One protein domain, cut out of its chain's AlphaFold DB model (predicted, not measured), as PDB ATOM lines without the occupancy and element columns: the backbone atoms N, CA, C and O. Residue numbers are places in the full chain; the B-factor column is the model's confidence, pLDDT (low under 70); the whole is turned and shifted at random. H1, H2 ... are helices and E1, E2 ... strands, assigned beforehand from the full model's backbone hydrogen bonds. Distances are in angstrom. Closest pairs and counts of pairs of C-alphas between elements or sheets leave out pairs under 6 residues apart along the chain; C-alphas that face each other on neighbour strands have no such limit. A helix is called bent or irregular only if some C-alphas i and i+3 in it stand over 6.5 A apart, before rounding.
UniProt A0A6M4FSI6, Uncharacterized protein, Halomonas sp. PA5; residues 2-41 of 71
ATOM      1  N   ARG A   2      36.101 -58.842 -19.406       57.75
ATOM      2  CA  ARG A   2      36.114 -57.369 -19.319       57.75
ATOM      3  C   ARG A   2      37.412 -56.863 -19.953       57.75
ATOM      4  O   ARG A   2      38.487 -57.321 -19.585       57.75
ATOM      5  N   HIS A   3      37.300 -56.009 -20.966       51.72
ATOM      6  CA  HIS A   3      38.395 -55.666 -21.872       51.72
ATOM      7  C   HIS A   3      39.541 -54.901 -21.167       51.72
ATOM      8  O   HIS A   3      39.342 -53.745 -20.788       51.72
ATOM      9  N   PRO A   4      40.768 -55.458 -21.074       59.56
ATOM     10  CA  PRO A   4      41.932 -54.762 -20.497       59.56
ATOM     11  C   PRO A   4      42.367 -53.541 -21.329       59.56
ATOM     12  O   PRO A   4      43.058 -52.644 -20.847       59.56
ATOM     13  N   LEU A   5      41.917 -53.480 -22.586       61.41
ATOM     14  CA  LEU A   5      42.150 -52.382 -23.523       61.41
ATOM     15  C   LEU A   5      41.432 -51.083 -23.115       61.41
ATOM     16  O   LEU A   5      41.947 -50.001 -23.384       61.41
ATOM     17  N   SER A   6      40.277 -51.173 -22.446       68.25
ATOM     18  CA  SER A   6      39.533 -49.995 -21.972       68.25
ATOM     19  C   SER A   6      40.225 -49.344 -20.769       68.25
ATOM     20  O   SER A   6      40.383 -48.126 -20.739       68.25
ATOM     21  N   ALA A   7      40.754 -50.158 -19.850       69.81
ATOM     22  CA  ALA A   7      41.494 -49.682 -18.682       69.81
ATOM     23  C   ALA A   7      42.807 -48.975 -19.061       69.81
ATOM     24  O   ALA A   7      43.124 -47.926 -18.508       69.81
ATOM     25  N   ARG A   8      43.545 -49.493 -20.056       76.62
ATOM     26  CA  ARG A   8      44.767 -48.844 -20.570       76.62
ATOM     27  C   ARG A   8      44.491 -47.488 -21.218       76.62
ATOM     28  O   ARG A   8      45.245 -46.546 -21.003       76.62
ATOM     29  N   ARG A   9      43.408 -47.381 -21.993       81.75
ATOM     30  CA  ARG A   9      42.987 -46.110 -22.604       81.75
ATOM     31  C   ARG A   9      42.570 -45.094 -21.544       81.75
ATOM     32  O   ARG A   9      42.998 -43.952 -21.623       81.75
ATOM     33  N   ALA A  10      41.809 -45.521 -20.538       82.19
ATOM     34  CA  ALA A  10      41.429 -44.660 -19.422       82.19
ATOM     35  C   ALA A  10      42.658 -44.160 -18.642       82.19
ATOM     36  O   ALA A  10      42.766 -42.969 -18.385       82.19
ATOM     37  N   ALA A  11      43.623 -45.038 -18.348       84.12
ATOM     38  CA  ALA A  11      44.858 -44.657 -17.662       84.12
ATOM     39  C   ALA A  11      45.688 -43.630 -18.453       84.12
ATOM     40  O   ALA A  11      46.176 -42.663 -17.872       84.12
ATOM     41  N   LEU A  12      45.808 -43.801 -19.775       88.00
ATOM     42  CA  LEU A  12      46.503 -42.843 -20.642       88.00
ATOM     43  C   LEU A  12      45.800 -41.484 -20.686       88.00
ATOM     44  O   LEU A  12      46.471 -40.461 -20.612       88.00
ATOM     45  N   VAL A  13      44.466 -41.464 -20.774       87.19
ATOM     46  CA  VAL A  13      43.683 -40.217 -20.765       87.19
ATOM     47  C   VAL A  13      43.833 -39.484 -19.434       87.19
ATOM     48  O   VAL A  13      44.071 -38.281 -19.437       87.19
ATOM     49  N   SER A  14      43.756 -40.197 -18.307       82.12
ATOM     50  CA  SER A  14      43.943 -39.598 -16.982       82.12
ATOM     51  C   SER A  14      45.356 -39.047 -16.796       82.12
ATOM     52  O   SER A  14      45.506 -37.934 -16.301       82.12
ATOM     53  N   LEU A  15      46.384 -39.780 -17.239       80.88
ATOM     54  CA  LEU A  15      47.774 -39.321 -17.189       80.88
ATOM     55  C   LEU A  15      47.974 -38.055 -18.034       80.88
ATOM     56  O   LEU A  15      48.574 -37.087 -17.570       80.88
ATOM     57  N   LEU A  16      47.426 -38.037 -19.253       79.94
ATOM     58  CA  LEU A  16      47.488 -36.870 -20.128       79.94
ATOM     59  C   LEU A  16      46.778 -35.672 -19.483       79.94
ATOM     60  O   LEU A  16      47.358 -34.597 -19.401       79.94
ATOM     61  N   ALA A  17      45.569 -35.868 -18.948       76.62
ATOM     62  CA  ALA A  17      44.831 -34.818 -18.255       76.62
ATOM     63  C   ALA A  17      45.642 -34.239 -17.085       76.62
ATOM     64  O   ALA A  17      45.775 -33.026 -16.991       76.62
ATOM     65  N   THR A  18      46.267 -35.077 -16.251       71.38
ATOM     66  CA  THR A  18      47.099 -34.581 -15.141       71.38
ATOM     67  C   THR A  18      48.323 -33.783 -15.590       71.38
ATOM     68  O   THR A  18      48.674 -32.812 -14.930       71.38
ATOM     69  N   LEU A  19      48.940 -34.131 -16.727       69.62
ATOM     70  CA  LEU A  19      50.061 -33.369 -17.291       69.62
ATOM     71  C   LEU A  19      49.609 -32.013 -17.853       69.62
ATOM     72  O   LEU A  19      50.325 -31.024 -17.725       69.62
ATOM     73  N   LEU A  20      48.413 -31.959 -18.447       67.19
ATOM     74  CA  LEU A  20      47.828 -30.717 -18.960       67.19
ATOM     75  C   LEU A  20      47.327 -29.786 -17.844       67.19
ATOM     76  O   LEU A  20      47.197 -28.589 -18.079       67.19
ATOM     77  N   LEU A  21      47.073 -30.308 -16.642       64.62
ATOM     78  CA  LEU A  21      46.733 -29.518 -15.453       64.62
ATOM     79  C   LEU A  21      47.961 -28.897 -14.759       64.62
ATOM     80  O   LEU A  21      47.834 -28.400 -13.640       64.62
ATOM     81  N   GLY A  22      49.139 -28.896 -15.394       67.44
ATOM     82  CA  GLY A  22      50.282 -28.120 -14.917       67.44
ATOM     83  C   GLY A  22      49.873 -26.662 -14.696       67.44
ATOM     84  O   GLY A  22      49.559 -25.952 -15.649       67.44
ATOM     85  N   GLY A  23      49.822 -26.236 -13.434       67.88
ATOM     86  CA  GLY A  23      49.449 -24.871 -13.076       67.88
ATOM     87  C   GLY A  23      50.400 -23.855 -13.710       67.88
ATOM     88  O   GLY A  23      51.580 -24.142 -13.920       67.88
ATOM     89  N   CYS A  24      49.891 -22.667 -14.026       75.25
ATOM     90  CA  CYS A  24      50.730 -21.519 -14.345       75.25
ATOM     91  C   CYS A  24      50.810 -20.600 -13.122       75.25
ATOM     92  O   CYS A  24      49.814 -20.363 -12.439       75.25
ATOM     93  N   THR A  25      52.004 -20.085 -12.850       79.06
ATOM     94  CA  THR A  25      52.222 -19.039 -11.849       79.06
ATOM     95  C   THR A  25      52.507 -17.740 -12.587       79.06
ATOM     96  O   THR A  25      53.370 -17.700 -13.465       79.06
ATOM     97  N   VAL A  26      51.763 -16.684 -12.261       83.56
ATOM     98  CA  VAL A  26      51.972 -15.349 -12.832       83.56
ATOM     99  C   VAL A  26      52.592 -14.458 -11.764       83.56
ATOM    100  O   VAL A  26      51.927 -14.098 -10.793       83.56
ATOM    101  N   ASN A  27      53.850 -14.073 -11.965       81.69
ATOM    102  CA  ASN A  27      54.547 -13.121 -11.109       81.69
ATOM    103  C   ASN A  27      54.285 -11.702 -11.617       81.69
ATOM    104  O   ASN A  27      54.394 -11.433 -12.814       81.69
ATOM    105  N   THR A  28      53.926 -10.796 -10.707       90.50
ATOM    106  CA  THR A  28      53.780  -9.364 -10.999       90.50
ATOM    107  C   THR A  28      54.768  -8.592 -10.142       90.50
ATOM    108  O   THR A  28      54.749  -8.718  -8.917       90.50
ATOM    109  N   TYR A  29      55.618  -7.801 -10.788       90.31
ATOM    110  CA  TYR A  29      56.685  -7.059 -10.132       90.31
ATOM    111  C   TYR A  29      56.285  -5.587  -9.898       90.31
ATOM    112  O   TYR A  29      55.382  -5.074 -10.568       90.31
ATOM    113  N   PRO A  30      56.930  -4.875  -8.950       89.00
ATOM    114  CA  PRO A  30      56.598  -3.481  -8.629       89.00
ATOM    115  C   PRO A  30      56.792  -2.485  -9.781       89.00
ATOM    116  O   PRO A  30      56.166  -1.429  -9.787       89.00
ATOM    117  N   ASP A  31      57.640  -2.813 -10.756       89.69
ATOM    118  CA  ASP A  31      57.851  -2.034 -11.982       89.69
ATOM    119  C   ASP A  31      56.729  -2.233 -13.023       89.69
ATOM    120  O   ASP A  31      56.754  -1.635 -14.098       89.69
ATOM    121  N   GLY A  32      55.730  -3.064 -12.706       89.12
ATOM    122  CA  GLY A  32      54.607  -3.396 -13.577       89.12
ATOM    123  C   GLY A  32      54.902  -4.515 -14.575       89.12
ATOM    124  O   GLY A  32      53.996  -4.915 -15.315       89.12
ATOM    125  N   SER A  33      56.126  -5.049 -14.595       89.75
ATOM    126  CA  SER A  33      56.471  -6.196 -15.430       89.75
ATOM    127  C   SER A  33      55.792  -7.475 -14.925       89.75
ATOM    128  O   SER A  33      55.416  -7.604 -13.753       89.75
ATOM    129  N   ARG A  34      55.564  -8.417 -15.847       90.62
ATOM    130  CA  ARG A  34      54.880  -9.682 -15.571       90.62
ATOM    131  C   ARG A  34      55.626 -10.840 -16.198       90.62
ATOM    132  O   ARG A  34      56.087 -10.741 -17.332       90.62
ATOM    133  N   GLU A  35      55.656 -11.952 -15.486       85.62
ATOM    134  CA  GLU A  35      56.282 -13.190 -15.936       85.62
ATOM    135  C   GLU A  35      55.318 -14.356 -15.715       85.62
ATOM    136  O   GLU A  35      54.688 -14.457 -14.664       85.62
ATOM    137  N   THR A  36      55.161 -15.217 -16.724       85.19
ATOM    138  CA  THR A  36      54.329 -16.425 -16.634       85.19
ATOM    139  C   THR A  36      55.224 -17.649 -16.666       85.19
ATOM    140  O   THR A  36      55.872 -17.920 -17.676       85.19
ATOM    141  N   ILE A  37      55.228 -18.393 -15.564       79.38
ATOM    142  CA  ILE A  37      55.982 -19.633 -15.412       79.38
ATOM    143  C   ILE A  37      54.998 -20.796 -15.516       79.38
ATOM    144  O   ILE A  37      54.003 -20.856 -14.791       79.38
ATOM    145  N   TRP A  38      55.266 -21.707 -16.447       76.38
ATOM    146  CA  TRP A  38      54.486 -22.925 -16.640       76.38
ATOM    147  C   TRP A  38      55.111 -24.057 -15.824       76.38
ATOM    148  O   TRP A  38      56.279 -24.383 -16.028       76.38
ATOM    149  N   GLY A  39      54.341 -24.650 -14.911       69.69
ATOM    150  CA  GLY A  39      54.820 -25.661 -13.968       69.69
ATOM    151  C   GLY A  39      54.598 -25.255 -12.508       69.69
ATOM    152  O   GLY A  39      54.221 -24.123 -12.209       69.69
ATOM    153  N   ALA A  40      54.810 -26.199 -11.587       62.47
ATOM    154  CA  ALA A  40      54.778 -25.905 -10.156       62.47
ATOM    155  C   ALA A  40      55.849 -24.850  -9.815       62.47
ATOM    156  O   ALA A  40      56.930 -24.900 -10.413       62.47
ATOM    157  N   PRO A  41      55.577 -23.904  -8.894       56.81
ATOM    158  CA  PRO A  41      56.596 -22.975  -8.428       56.81
ATOM    159  C   PRO A  41      57.798 -23.787  -7.952       56.81
ATOM    160  O   PRO A  41      57.676 -24.662  -7.102       56.81
TER     161      PRO A  41
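Overview. This is residues 2 to 41 of the 71 residues of an uncharacterized protein of Halomonas sp. PA5 (UniProt A0A6M4FSI6). A thin rod made of two parts set end to end: one helix, H1, and a narrow two-stranded hairpin, E1 and E2, that continues along nearly the same line. Residues 2 to 18, of which 4 to 18 belong to H1, stand free as an arm at one end of the rod, while the hairpin runs outward in E1, turns at its far end and comes back in E2, with the last residues, 39 to 41, bending off to one side. The printed part has 40 residues, with one named helix and two named strands in the order H1, E1, E2, and the strands make an antiparallel sheet in the order E1, E2. The class is mixed, helices and strands. The whole is extended, with a radius of gyration of the C-alphas of 17.7 A, and the C-alphas span 60 by 12 by 7 A.

Arrangement. The printed part opens with residues 2 and 3 and then H1, residues 4 to 20, in which every O i to N i+4 pair is within hydrogen-bond range. Residues 2 to 18, of which 4 to 18 belong to H1, stand free. A tight link of 3 residues leads to E1, residues 24 to 28. A second tight link, of 5 residues, leads to E2, residues 34 to 38. E1 and E2 form a hairpin and are antiparallel neighbours, with 163 degrees between their N-to-C directions. Among the C-alphas that face each other across it are those of Cys 24 and Trp 38, 4.6 A apart, and those of Thr 28 and Arg 34, 4.7 A apart. N 25 and O 37 are within hydrogen-bond range at 2.9 A, and so are N 35 and O 27 at 3.0 A. H1 and E2 are apart.

Along the chain. H1 begins at C-alpha 4, at (41.932, -54.762, -20.497), and ends at C-alpha 20, at (47.828, -30.717, -18.960), 24.8 A from first to last C-alpha; it is not bent. E1 covers 13.0 A from C-alpha 24 to C-alpha 28. E2 covers 13.3 A from C-alpha 34 to C-alpha 38, which stands at (54.486, -22.925, -16.640).

Size, cuts and confidence. The two C-alphas farthest apart are those of Arg 2 and Asp 31, 59.9 A. The C-alphas of the first and last printed residues, Arg 2 and Pro 41, are 41.5 A apart. The printed part has no cut, and neither link is long. The mean pLDDT of the printed part is 76.5, and 14 residues are under 70: residues 2 to 7, 19 to 23 and 39 to 41.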